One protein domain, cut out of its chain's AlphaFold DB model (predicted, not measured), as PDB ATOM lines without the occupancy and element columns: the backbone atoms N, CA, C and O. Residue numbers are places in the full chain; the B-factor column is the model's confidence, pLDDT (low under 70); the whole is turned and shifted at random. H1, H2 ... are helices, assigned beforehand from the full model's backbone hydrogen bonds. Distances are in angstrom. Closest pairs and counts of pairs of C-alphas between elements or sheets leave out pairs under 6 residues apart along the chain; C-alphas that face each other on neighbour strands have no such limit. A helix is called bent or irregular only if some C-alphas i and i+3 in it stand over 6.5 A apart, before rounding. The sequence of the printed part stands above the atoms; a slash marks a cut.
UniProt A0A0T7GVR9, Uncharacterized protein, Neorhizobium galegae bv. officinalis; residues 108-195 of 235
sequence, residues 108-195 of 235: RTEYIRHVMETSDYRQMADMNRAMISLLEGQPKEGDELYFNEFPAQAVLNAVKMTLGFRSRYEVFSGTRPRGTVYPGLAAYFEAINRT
ATOM      1  N   ARG A 108      -2.831  15.763 -16.175       93.62
ATOM      2  CA  ARG A 108      -2.856  15.093 -14.872       93.62
ATOM      3  C   ARG A 108      -1.485  15.136 -14.189       93.62
ATOM      4  O   ARG A 108      -1.401  15.354 -12.986       93.62
ATOM      5  N   THR A 109      -0.413  14.916 -14.947       92.88
ATOM      6  CA  THR A 109       0.960  14.908 -14.426       92.88
ATOM      7  C   THR A 109       1.385  16.288 -13.937       92.88
ATOM      8  O   THR A 109       2.028  16.381 -12.897       92.88
ATOM      9  N   GLU A 110       0.994  17.353 -14.638       94.44
ATOM     10  CA  GLU A 110       1.229  18.736 -14.220       94.44
ATOM     11  C   GLU A 110       0.492  19.076 -12.921       94.44
ATOM     12  O   GLU A 110       1.117  19.614 -12.011       94.44
ATOM     13  N   TYR A 111      -0.779  18.681 -12.798       94.25
ATOM     14  CA  TYR A 111      -1.541  18.831 -11.557       94.25
ATOM     15  C   TYR A 111      -0.867  18.111 -10.382       94.25
ATOM     16  O   TYR A 111      -0.589  18.721  -9.351       94.25
ATOM     17  N   ILE A 112      -0.551  16.821 -10.541       91.94
ATOM     18  CA  ILE A 112       0.052  16.029  -9.463       91.94
ATOM     19  C   ILE A 112       1.410  16.606  -9.069       91.94
ATOM     20  O   ILE A 112       1.688  16.763  -7.883       91.94
ATOM     21  N   ARG A 113       2.246  16.948 -10.052       93.75
ATOM     22  CA  ARG A 113       3.548  17.572  -9.812       93.75
ATOM     23  C   ARG A 113       3.389  18.875  -9.032       93.75
ATOM     24  O   ARG A 113       4.064  19.037  -8.025       93.75
ATOM     25  N   HIS A 114       2.455  19.738  -9.431       93.88
ATOM     26  CA  HIS A 114       2.203  20.998  -8.743       93.88
ATOM     27  C   HIS A 114       1.769  20.792  -7.286       93.88
ATOM     28  O   HIS A 114       2.331  21.422  -6.392       93.88
ATOM     29  N   VAL A 115       0.827  19.882  -7.018       91.25
ATOM     30  CA  VAL A 115       0.364  19.588  -5.648       91.25
ATOM     31  C   VAL A 115       1.485  18.999  -4.790       91.25
ATOM     32  O   VAL A 115       1.605  19.332  -3.613       91.25
ATOM     33  N   MET A 116       2.338  18.154  -5.374       88.38
ATOM     34  CA  MET A 116       3.477  17.550  -4.675       88.38
ATOM     35  C   MET A 116       4.605  18.554  -4.399       88.38
ATOM     36  O   MET A 116       5.258  18.455  -3.365       88.38
ATOM     37  N   GLU A 117       4.846  19.506  -5.305       90.88
ATOM     38  CA  GLU A 117       5.869  20.551  -5.155       90.88
ATOM     39  C   GLU A 117       5.434  21.631  -4.157       90.88
ATOM     40  O   GLU A 117       6.197  21.998  -3.267       90.88
ATOM     41  N   THR A 118       4.199  22.118  -4.277       89.56
ATOM     42  CA  THR A 118       3.671  23.195  -3.420       89.56
ATOM     43  C   THR A 118       3.191  22.706  -2.064       89.56
ATOM     44  O   THR A 118       3.052  23.508  -1.143       89.56
ATOM     45  N   SER A 119       2.947  21.399  -1.924       85.12
ATOM     46  CA  SER A 119       2.368  20.815  -0.714       85.12
ATOM     47  C   SER A 119       1.067  21.529  -0.303       85.12
ATOM     48  O   SER A 119       0.816  21.763   0.880       85.12
ATOM     49  N   ASP A 120       0.240  21.915  -1.288       83.12
ATOM     50  CA  ASP A 120      -0.982  22.690  -1.058       83.12
ATOM     51  C   ASP A 120      -2.017  21.873  -0.266       83.12
ATOM     52  O   ASP A 120      -2.753  21.029  -0.791       83.12
ATOM     53  N   TYR A 121      -2.078  22.156   1.037       79.31
ATOM     54  CA  TYR A 121      -2.970  21.488   1.978       79.31
ATOM     55  C   TYR A 121      -4.446  21.643   1.599       79.31
ATOM     56  O   TYR A 121      -5.237  20.738   1.867       79.31
ATOM     57  N   ARG A 122      -4.841  22.759   0.968       82.81
ATOM     58  CA  ARG A 122      -6.246  22.985   0.604       82.81
ATOM     59  C   ARG A 122      -6.691  21.990  -0.461       82.81
ATOM     60  O   ARG A 122      -7.709  21.333  -0.273       82.81
ATOM     61  N   GLN A 123      -5.885  21.799  -1.505       82.50
ATOM     62  CA  GLN A 123      -6.186  20.846  -2.578       82.50
ATOM     63  C   GLN A 123      -6.197  19.398  -2.073       82.50
ATOM     64  O   GLN A 123      -7.080  18.622  -2.436       82.50
ATOM     65  N   MET A 124      -5.276  19.036  -1.174       80.69
ATOM     66  CA  MET A 124      -5.295  17.714  -0.538       80.69
ATOM     67  C   MET A 124      -6.520  17.514   0.368       80.69
ATOM     68  O   MET A 124      -7.095  16.425   0.392       80.69
ATOM     69  N   ALA A 125      -6.943  18.547   1.103       81.69
ATOM     70  CA  ALA A 125      -8.133  18.490   1.947       81.69
ATOM     71  C   ALA A 125      -9.422  18.386   1.119       81.69
ATOM     72  O   ALA A 125     -10.305  17.609   1.478       81.69
ATOM     73  N   ASP A 126      -9.520  19.116   0.008       82.25
ATOM     74  CA  ASP A 126     -10.663  19.053  -0.905       82.25
ATOM     75  C   ASP A 126     -10.724  17.714  -1.646       82.25
ATOM     76  O   ASP A 126     -11.802  17.127  -1.750       82.25
ATOM     77  N   MET A 127      -9.573  17.167  -2.056       83.25
ATOM     78  CA  MET A 127      -9.471  15.791  -2.548       83.25
ATOM     79  C   MET A 127      -9.987  14.799  -1.501       83.25
ATOM     80  O   MET A 127     -10.823  13.956  -1.814       83.25
ATOM     81  N   ASN A 128      -9.508  14.898  -0.258       80.75
ATOM     82  CA  ASN A 128      -9.909  13.990   0.812       80.75
ATOM     83  C   ASN A 128     -11.420  14.085   1.086       80.75
ATOM     84  O   ASN A 128     -12.099  13.068   1.157       80.75
ATOM     85  N   ARG A 129     -11.975  15.302   1.148       80.44
ATOM     86  CA  ARG A 129     -13.422  15.532   1.294       80.44
ATOM     87  C   ARG A 129     -14.220  14.933   0.145       80.44
ATOM     88  O   ARG A 129     -15.217  14.269   0.401       80.44
ATOM     89  N   ALA A 130     -13.779  15.143  -1.095       78.19
ATOM     90  CA  ALA A 130     -14.424  14.555  -2.258       78.19
ATOM     91  C   ALA A 130     -14.409  13.025  -2.151       78.19
ATOM     92  O   ALA A 130     -15.465  12.408  -2.191       78.19
ATOM     93  N   MET A 131     -13.251  12.414  -1.890       74.75
ATOM     94  CA  MET A 131     -13.123  10.962  -1.728       74.75
ATOM     95  C   MET A 131     -13.963  10.394  -0.576       74.75
ATOM     96  O   MET A 131     -14.536   9.321  -0.729       74.75
ATOM     97  N   ILE A 132     -14.065  11.099   0.554       75.81
ATOM     98  CA  ILE A 132     -14.935  10.711   1.675       75.81
ATOM     99  C   ILE A 132     -16.408  10.779   1.263       75.81
ATOM    100  O   ILE A 132     -17.143   9.832   1.516       75.81
ATOM    101  N   SER A 133     -16.832  11.825   0.547       71.88
ATOM    102  CA  SER A 133     -18.207  11.871   0.029       71.88
ATOM    103  C   SER A 133     -18.504  10.737  -0.960       71.88
ATOM    104  O   SER A 133     -19.612  10.211  -0.964       71.88
ATOM    105  N   LEU A 134     -17.499  10.286  -1.727       67.81
ATOM    106  CA  LEU A 134     -17.637   9.103  -2.584       67.81
ATOM    107  C   LEU A 134     -17.797   7.812  -1.774       67.81
ATOM    108  O   LEU A 134     -18.470   6.884  -2.210       67.81
ATOM    109  N   LEU A 135     -17.155   7.738  -0.609       68.12
ATOM    110  CA  LEU A 135     -17.175   6.567   0.261       68.12
ATOM    111  C   LEU A 135     -18.474   6.381   1.011       68.12
ATOM    112  O   LEU A 135     -18.933   5.255   1.180       68.12
ATOM    113  N   GLU A 136     -19.024   7.481   1.505       74.44
ATOM    114  CA  GLU A 136     -20.197   7.463   2.369       74.44
ATOM    115  C   GLU A 136     -21.475   7.117   1.598       74.44
ATOM    116  O   GLU A 136     -22.540   7.022   2.200       74.44
ATOM    117  N   GLY A 137     -21.386   6.901   0.276       61.75
ATOM    118  CA  GLY A 137     -22.540   6.548  -0.548       61.75
ATOM    119  C   GLY A 137     -23.639   7.605  -0.468       61.75
ATOM    120  O   GLY A 137     -24.806   7.293  -0.674       61.75
ATOM    121  N   GLN A 138     -23.264   8.840  -0.132       56.84
ATOM    122  CA  GLN A 138     -24.102  10.028  -0.163       56.84
ATOM    123  C   GLN A 138     -23.720  10.787  -1.440       56.84
ATOM    124  O   GLN A 138     -23.008  11.796  -1.356       56.84
ATOM    125  N   PRO A 139     -24.088  10.286  -2.640       55.56
ATOM    126  CA  PRO A 139     -23.912  11.070  -3.844       55.56
ATOM    127  C   PRO A 139     -24.674  12.372  -3.616       55.56
ATOM    128  O   PRO A 139     -25.853  12.367  -3.260       55.56
ATOM    129  N   LYS A 140     -23.993  13.508  -3.766       56.41
ATOM    130  CA  LYS A 140     -24.721  14.769  -3.844       56.41
ATOM    131  C   LYS A 140     -25.660  14.658  -5.038       56.41
ATOM    132  O   LYS A 140     -25.266  14.153  -6.087       56.41
ATOM    133  N   GLU A 141     -26.899  15.092  -4.859       46.88
ATOM    134  CA  GLU A 141     -27.931  15.083  -5.893       46.88
ATOM    135  C   GLU A 141     -27.371  15.732  -7.179       46.88
ATOM    136  O   GLU A 141     -27.020  16.913  -7.193       46.88
ATOM    137  N   GLY A 142     -27.159  14.917  -8.223       54.97
ATOM    138  CA  GLY A 142     -26.433  15.285  -9.450       54.97
ATOM    139  C   GLY A 142     -25.175  14.458  -9.768       54.97
ATOM    140  O   GLY A 142     -24.747  14.465 -10.922       54.97
ATOM    141  N   ASP A 143     -24.622  13.708  -8.806       51.94
ATOM    142  CA  ASP A 143     -23.411  12.885  -8.980       51.94
ATOM    143  C   ASP A 143     -23.700  11.387  -9.262       51.94
ATOM    144  O   ASP A 143     -22.796  10.640  -9.634       51.94
ATOM    145  N   GLU A 144     -24.954  10.926  -9.164       50.25
ATOM    146  CA  GLU A 144     -25.322   9.496  -9.288       50.25
ATOM    147  C   GLU A 144     -24.983   8.857 -10.646       50.25
ATOM    148  O   GLU A 144     -24.702   7.660 -10.713       50.25
ATOM    149  N   LEU A 145     -24.936   9.638 -11.734       51.16
ATOM    150  CA  LEU A 145     -24.638   9.108 -13.071       51.16
ATOM    151  C   LEU A 145     -23.148   8.777 -13.297       51.16
ATOM    152  O   LEU A 145     -22.819   8.130 -14.288       51.16
ATOM    153  N   TYR A 146     -22.242   9.217 -12.416       52.75
ATOM    154  CA  TYR A 146     -20.789   9.149 -12.645       52.75
ATOM    155  C   TYR A 146     -20.114   7.899 -12.055       52.75
ATOM    156  O   TYR A 146     -18.951   7.627 -12.360       52.75
ATOM    157  N   PHE A 147     -20.816   7.126 -11.219       51.97
ATOM    158  CA  PHE A 147     -20.190   6.101 -10.369       51.97
ATOM    159  C   PHE A 147     -20.115   4.693 -10.957       51.97
ATOM    160  O   PHE A 147     -19.332   3.885 -10.462       51.97
ATOM    161  N   ASN A 148     -20.845   4.401 -12.034       53.16
ATOM    162  CA  ASN A 148     -20.837   3.061 -12.630       53.16
ATOM    163  C   ASN A 148     -19.585   2.761 -13.477       53.16
ATOM    164  O   ASN A 148     -19.343   1.603 -13.805       53.16
ATOM    165  N   GLU A 149     -18.777   3.772 -13.821       53.78
ATOM    166  CA  GLU A 149     -17.630   3.608 -14.733       53.78
ATOM    167  C   GLU A 149     -16.258   3.605 -14.056       53.78
ATOM    168  O   GLU A 149     -15.268   3.203 -14.672       53.78
ATOM    169  N   PHE A 150     -16.149   4.043 -12.802       56.69
ATOM    170  CA  PHE A 150     -14.873   3.923 -12.109       56.69
ATOM    171  C   PHE A 150     -14.662   2.462 -11.712       56.69
ATOM    172  O   PHE A 150     -15.553   1.872 -11.099       56.69
ATOM    173  N   PRO A 151     -13.486   1.859 -11.985       60.66
ATOM    174  CA  PRO A 151     -13.185   0.547 -11.446       60.66
ATOM    175  C   PRO A 151     -13.226   0.685  -9.929       60.66
ATOM    176  O   PRO A 151     -12.341   1.306  -9.334       60.66
ATOM    177  N   ALA A 152     -14.276   0.139  -9.311       57.03
ATOM    178  CA  ALA A 152     -14.548   0.267  -7.884       57.03
ATOM    179  C   ALA A 152     -13.299  -0.061  -7.053       57.03
ATOM    180  O   ALA A 152     -13.031   0.589  -6.051       57.03
ATOM    181  N   GLN A 153     -12.457  -0.976  -7.541       58.47
ATOM    182  CA  GLN A 153     -11.158  -1.321  -6.971       58.47
ATOM    183  C   GLN A 153     -10.163  -0.153  -6.873       58.47
ATOM    184  O   GLN A 153      -9.469  -0.042  -5.867       58.47
ATOM    185  N   ALA A 154     -10.050   0.708  -7.888       62.34
ATOM    186  CA  ALA A 154      -9.113   1.833  -7.871       62.34
ATOM    187  C   ALA A 154      -9.560   2.905  -6.877       62.34
ATOM    188  O   ALA A 154      -8.739   3.410  -6.111       62.34
ATOM    189  N   VAL A 155     -10.867   3.184  -6.842       62.44
ATOM    190  CA  VAL A 155     -11.470   4.079  -5.851       62.44
ATOM    191  C   VAL A 155     -11.282   3.489  -4.462       62.44
ATOM    192  O   VAL A 155     -10.708   4.161  -3.621       62.44
ATOM    193  N   LEU A 156     -11.632   2.219  -4.243       61.66
ATOM    194  CA  LEU A 156     -11.487   1.522  -2.962       61.66
ATOM    195  C   LEU A 156     -10.025   1.452  -2.485       61.66
ATOM    196  O   LEU A 156      -9.765   1.573  -1.292       61.66
ATOM    197  N   ASN A 157      -9.057   1.275  -3.386       67.38
ATOM    198  CA  ASN A 157      -7.633   1.264  -3.040       67.38
ATOM    199  C   ASN A 157      -7.129   2.663  -2.681       67.38
ATOM    200  O   ASN A 157      -6.436   2.815  -1.677       67.38
ATOM    201  N   ALA A 158      -7.515   3.682  -3.453       63.28
ATOM    202  CA  ALA A 158      -7.197   5.070  -3.138       63.28
ATOM    203  C   ALA A 158      -7.827   5.462  -1.793       63.28
ATOM    204  O   ALA A 158      -7.150   5.976  -0.920       63.28
ATOM    205  N   VAL A 159      -9.088   5.104  -1.582       63.25
ATOM    206  CA  VAL A 159      -9.854   5.239  -0.339       63.25
ATOM    207  C   VAL A 159      -9.199   4.546   0.843       63.25
ATOM    208  O   VAL A 159      -9.120   5.134   1.911       63.25
ATOM    209  N   LYS A 160      -8.743   3.297   0.694       65.62
ATOM    210  CA  LYS A 160      -8.102   2.551   1.785       65.62
ATOM    211  C   LYS A 160      -6.780   3.206   2.164       65.62
ATOM    212  O   LYS A 160      -6.459   3.274   3.348       65.62
ATOM    213  N   MET A 161      -6.057   3.749   1.180       62.19
ATOM    214  CA  MET A 161      -4.910   4.613   1.450       62.19
ATOM    215  C   MET A 161      -5.350   5.890   2.175       62.19
ATOM    216  O   MET A 161      -4.717   6.256   3.163       62.19
ATOM    217  N   THR A 162      -6.467   6.501   1.765       60.97
ATOM    218  CA  THR A 162      -6.970   7.748   2.350       60.97
ATOM    219  C   THR A 162      -7.479   7.606   3.786       60.97
ATOM    220  O   THR A 162      -7.124   8.398   4.654       60.97
ATOM    221  N   LEU A 163      -8.249   6.560   4.080       62.03
ATOM    222  CA  LEU A 163      -8.749   6.225   5.417       62.03
ATOM    223  C   LEU A 163      -7.618   5.771   6.356       62.03
ATOM    224  O   LEU A 163      -7.703   5.970   7.567       62.03
ATOM    225  N   GLY A 164      -6.521   5.241   5.803       58.75
ATOM    226  CA  GLY A 164      -5.266   5.019   6.524       58.75
ATOM    227  C   GLY A 164      -4.522   6.310   6.915       58.75
ATOM    228  O   GLY A 164      -3.576   6.243   7.701       58.75
ATOM    229  N   PHE A 165      -4.934   7.487   6.419       55.66
ATOM    230  CA  PHE A 165      -4.386   8.808   6.779       55.66
ATOM    231  C   PHE A 165      -5.134   9.477   7.945       55.66
ATOM    232  O   PHE A 165      -5.288  10.699   7.983       55.66
ATOM    233  N   ARG A 166      -5.591   8.701   8.937       53.75
ATOM    234  CA  ARG A 166      -6.302   9.239  10.113       53.75
ATOM    235  C   ARG A 166      -5.454  10.216  10.947       53.75
ATOM    236  O   ARG A 166      -6.012  11.020  11.687       53.75
ATOM    237  N   SER A 167      -4.128  10.217  10.783       51.34
ATOM    238  CA  SER A 167      -3.247  11.256  11.322       51.34
ATOM    239  C   SER A 167      -2.888  12.272  10.233       51.34
ATOM    240  O   SER A 167      -2.056  11.994   9.368       51.34
ATOM    241  N   ARG A 168      -3.478  13.479  10.305       54.16
ATOM    242  CA  ARG A 168      -3.148  14.651   9.456       54.16
ATOM    243  C   ARG A 168      -1.649  14.998   9.430       54.16
ATOM    244  O   ARG A 168      -1.230  15.759   8.567       54.16
ATOM    245  N   TYR A 169      -0.858  14.455  10.355       53.44
ATOM    246  CA  TYR A 169       0.545  14.798  10.561       53.44
ATOM    247  C   TYR A 169       1.536  13.822   9.900       53.44
ATOM    248  O   TYR A 169       2.655  14.219   9.591       53.44
ATOM    249  N   GLU A 170       1.147  12.574   9.606       54.09
ATOM    250  CA  GLU A 170       2.095  11.549   9.114       54.09
ATOM    251  C   GLU A 170       2.391  11.609   7.610       54.09
ATOM    252  O   GLU A 170       3.400  11.076   7.149       54.09
ATOM    253  N   VAL A 171       1.530  12.249   6.816       53.41
ATOM    254  CA  VAL A 171       1.787  12.436   5.374       53.41
ATOM    255  C   VAL A 171       2.878  13.486   5.140       53.41
ATOM    256  O   VAL A 171       3.582  13.430   4.136       53.41
ATOM    257  N   PHE A 172       3.057  14.410   6.089       54.91
ATOM    258  CA  PHE A 172       3.940  15.570   5.959       54.91
ATOM    259  C   PHE A 172       5.292  15.427   6.656       54.91
ATOM    260  O   PHE A 172       6.217  16.162   6.322       54.91
ATOM    261  N   SER A 173       5.463  14.469   7.569       59.09
ATOM    262  CA  SER A 173       6.730  14.255   8.286       59.09
ATOM    263  C   SER A 173       7.865  13.691   7.414       59.09
ATOM    264  O   SER A 173       8.882  13.254   7.941       59.09
ATOM    265  N   GLY A 174       7.706  13.648   6.084       58.41
ATOM    266  CA  GLY A 174       8.708  13.132   5.141       58.41
ATOM    267  C   GLY A 174       8.969  11.624   5.247       58.41
ATOM    268  O   GLY A 174       9.769  11.083   4.491       58.41
ATOM    269  N   THR A 175       8.286  10.929   6.157       58.06
ATOM    270  CA  THR A 175       8.525   9.520   6.490       58.06
ATOM    271  C   THR A 175       7.745   8.533   5.628       58.06
ATOM    272  O   THR A 175       7.981   7.331   5.736       58.06
ATOM    273  N   ARG A 176       6.840   8.992   4.749       56.75
ATOM    274  CA  ARG A 176       6.091   8.107   3.844       56.75
ATOM    275  C   ARG A 176       6.527   8.236   2.377       56.75
ATOM    276  O   ARG A 176       6.808   9.338   1.903       56.75
ATOM    277  N   PRO A 177       6.556   7.117   1.625       62.53
ATOM    278  CA  PRO A 177       6.982   7.113   0.234       62.53
ATOM    279  C   PRO A 177       5.986   7.874  -0.649       62.53
ATOM    280  O   PRO A 177       4.794   7.570  -0.653       62.53
ATOM    281  N   ARG A 178       6.495   8.804  -1.470       67.56
ATOM    282  CA  ARG A 178       5.737   9.610  -2.458       67.56
ATOM    283  C   ARG A 178       4.810   8.792  -3.378       67.56
ATOM    284  O   ARG A 178       3.894   9.351  -3.974       67.56
ATOM    285  N   GLY A 179       5.027   7.481  -3.491       69.31
ATOM    286  CA  GLY A 179       4.255   6.581  -4.348       69.31
ATOM    287  C   GLY A 179       2.785   6.382  -3.956       69.31
ATOM    288  O   GLY A 179       2.002   5.993  -4.815       69.31
ATOM    289  N   THR A 180       2.375   6.659  -2.712       69.94
ATOM    290  CA  THR A 180       0.992   6.388  -2.254       69.94
ATOM    291  C   THR A 180       0.009   7.538  -2.478       69.94
ATOM    292  O   THR A 180      -1.188   7.298  -2.593       69.94
ATOM    293  N   VAL A 181       0.482   8.783  -2.580       75.62
ATOM    294  CA  VAL A 181      -0.381   9.967  -2.790       75.62
ATOM    295  C   VAL A 181      -0.757  10.130  -4.268       75.62
ATOM    296  O   VAL A 181      -1.846  10.601  -4.603       75.62
ATOM    297  N   TYR A 182       0.123   9.677  -5.166       83.94
ATOM    298  CA  TYR A 182      -0.033   9.809  -6.614       83.94
ATOM    299  C   TYR A 182      -1.346   9.204  -7.159       83.94
ATOM    300  O   TYR A 182      -2.045   9.903  -7.897       83.94
ATOM    301  N   PRO A 183      -1.748   7.963  -6.802       81.56
ATOM    302  CA  PRO A 183      -2.976   7.366  -7.326       81.56
ATOM    303  C   PRO A 183      -4.245   8.100  -6.877       81.56
ATOM    304  O   PRO A 183      -5.182   8.216  -7.661       81.56
ATOM    305  N   GLY A 184      -4.267   8.630  -5.648       80.38
ATOM    306  CA  GLY A 184      -5.401   9.398  -5.125       80.38
ATOM    307  C   GLY A 184      -5.606  10.708  -5.885       80.38
ATOM    308  O   GLY A 184      -6.702  10.975  -6.374       80.38
ATOM    309  N   LEU A 185      -4.529  11.474  -6.085       86.31
ATOM    310  CA  LEU A 185      -4.572  12.711  -6.873       86.31
ATOM    311  C   LEU A 185      -4.931  12.445  -8.340       86.31
ATOM    312  O   LEU A 185      -5.701  13.200  -8.934       86.31
ATOM    313  N   ALA A 186      -4.408  11.360  -8.917       87.88
ATOM    314  CA  ALA A 186      -4.739  10.937 -10.273       87.88
ATOM    315  C   ALA A 186      -6.231  10.602 -10.427       87.88
ATOM    316  O   ALA A 186      -6.854  11.044 -11.393       87.88
ATOM    317  N   ALA A 187      -6.795   9.843  -9.484       82.94
ATOM    318  CA  ALA A 187      -8.207   9.473  -9.484       82.94
ATOM    319  C   ALA A 187      -9.113  10.695  -9.291       82.94
ATOM    320  O   ALA A 187     -10.097  10.842 -10.008       82.94
ATOM    321  N   TYR A 188      -8.748  11.603  -8.384       86.12
ATOM    322  CA  TYR A 188      -9.480  12.847  -8.158       86.12
ATOM    323  C   TYR A 188      -9.490  13.757  -9.389       86.12
ATOM    324  O   TYR A 188     -10.551  14.237  -9.790       86.12
ATOM    325  N   PHE A 189      -8.336  13.945 -10.037       91.69
ATOM    326  CA  PHE A 189      -8.258  14.713 -11.279       91.69
ATOM    327  C   PHE A 189      -9.140  14.094 -12.367       91.69
ATOM    328  O   PHE A 189      -9.865  14.811 -13.049       91.69
ATOM    329  N   GLU A 190      -9.116  12.765 -12.514       89.25
ATOM    330  CA  GLU A 190      -9.950  12.070 -13.500       89.25
ATOM    331  C   GLU A 190     -11.445  12.190 -13.186       89.25
ATOM    332  O   GLU A 190     -12.236  12.428 -14.096       89.25
ATOM    333  N   ALA A 191     -11.830  12.087 -11.911       85.12
ATOM    334  CA  ALA A 191     -13.209  12.277 -11.478       85.12
ATOM    335  C   ALA A 191     -13.704  13.681 -11.839       85.12
ATOM    336  O   ALA A 191     -14.720  13.819 -12.518       85.12
ATOM    337  N   ILE A 192     -12.933  14.719 -11.499       90.50
ATOM    338  CA  ILE A 192     -13.244  16.107 -11.865       90.50
ATOM    339  C   ILE A 192     -13.326  16.282 -13.380       90.50
ATOM    340  O   ILE A 192     -14.242  16.936 -13.874       90.50
ATOM    341  N   ASN A 193     -12.400  15.685 -14.127       92.38
ATOM    342  CA  ASN A 193     -12.350  15.789 -15.582       92.38
ATOM    343  C   ASN A 193     -13.597  15.209 -16.273       92.38
ATOM    344  O   ASN A 193     -13.936  15.626 -17.382       92.38
ATOM    345  N   ARG A 194     -14.279  14.264 -15.613       88.50
ATOM    346  CA  ARG A 194     -15.530  13.658 -16.081       88.50
ATOM    347  C   ARG A 194     -16.787  14.350 -15.551       88.50
ATOM    348  O   ARG A 194     -17.856  14.090 -16.090       88.50
ATOM    349  N   THR A 195     -16.697  15.241 -14.557       87.06
ATOM    350  CA  THR A 195     -17.875  15.959 -14.032       87.06
ATOM    351  C   THR A 195     -18.594  16.758 -15.121       87.06
ATOM    352  O   THR A 195     -17.975  17.256 -16.056       87.06
TER     353      THR A 195
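This is residues 108 to 195 of the 235 residues of an uncharacterized protein of Neorhizobium galegae bv. officinalis (UniProt A0A0T7GVR9). One helix, H4, runs through the middle, and three others, H1, H2 and H3, pack on it crosswise, with H1 and H3 on opposite sides of it. Two long loops, residues 136 to 151 and 164 to 177, bulge out at opposite ends of the longest axis. The printed part has 88 residues with four named helices, in the order H1, H2, H3, H4, and no named strand; the class is all helix. The whole is compact, with a radius of gyration of the C-alphas of 13.0 A, and spans 38 by 27 by 22 A.

Start at H1, residues 108 to 118; a tight link takes you to H2, residues 121 to 135. These two are close but not clearly touching, their closest C-alphas being those of Val 115 and Gln 123, 7.3 A apart. Go on to H3, residues 152 to 163; with residues 159 to 162 alone it touches H2, at a steep tilt of 53 degrees, opposite ways, and the closest C-alphas, of Met 131 and Val 159, are 6.7 A apart. Then comes H4, residues 178 to 194, the hub, which touches the three others. With H1 it stands at a steep tilt of 52 degrees, opposite ways; look at the closest C-alphas, of Ile 112 and Leu 185, 6.3 A apart. H2, with residues 127 to 131 alone, touches residues 185 to 188 of H4; they run the same way at a steep tilt of 69 degrees, only just short of about perpendicular, and the closest C-alphas, of Met 127 and Tyr 188, are 6.3 A apart. With residues 180 to 187 alone H4 touches H3, at a steep tilt of 54 degrees, opposite ways; the C-alphas of Ala 158 and Gly 184, the closest, are 5.1 A apart. The helix packing is mostly crossed, with no touching pair at a shallow tilt. H1 and H3 are apart. In H1, H2 and H3 every O i to N i+4 pair is within hydrogen-bond range; in H4 10 of 13 are.

Find C-alpha 108 at (-2.856, 15.093, -14.872); from there H1 runs 15.5 A to C-alpha 118. H2 begins at C-alpha 121, (-2.970, 21.488, 1.978), and covers 20.7 A. H3 covers 15.7 A. H4, the longest helix, runs 25.6 A to C-alpha 194 at (-15.530, 13.658, -16.081). It is irregular, but only just: C-alphas 180 and 183 are 6.51 A apart.

The two C-alphas farthest apart, of Glu 141 and Thr 175, are 38.9 A apart. The links H2 to H3 and H3 to H4 are long, and the printed part has no cut. The mean pLDDT of the printed part is 71.2; look for values under 70 at residues 134 to 135 and 137 to 180.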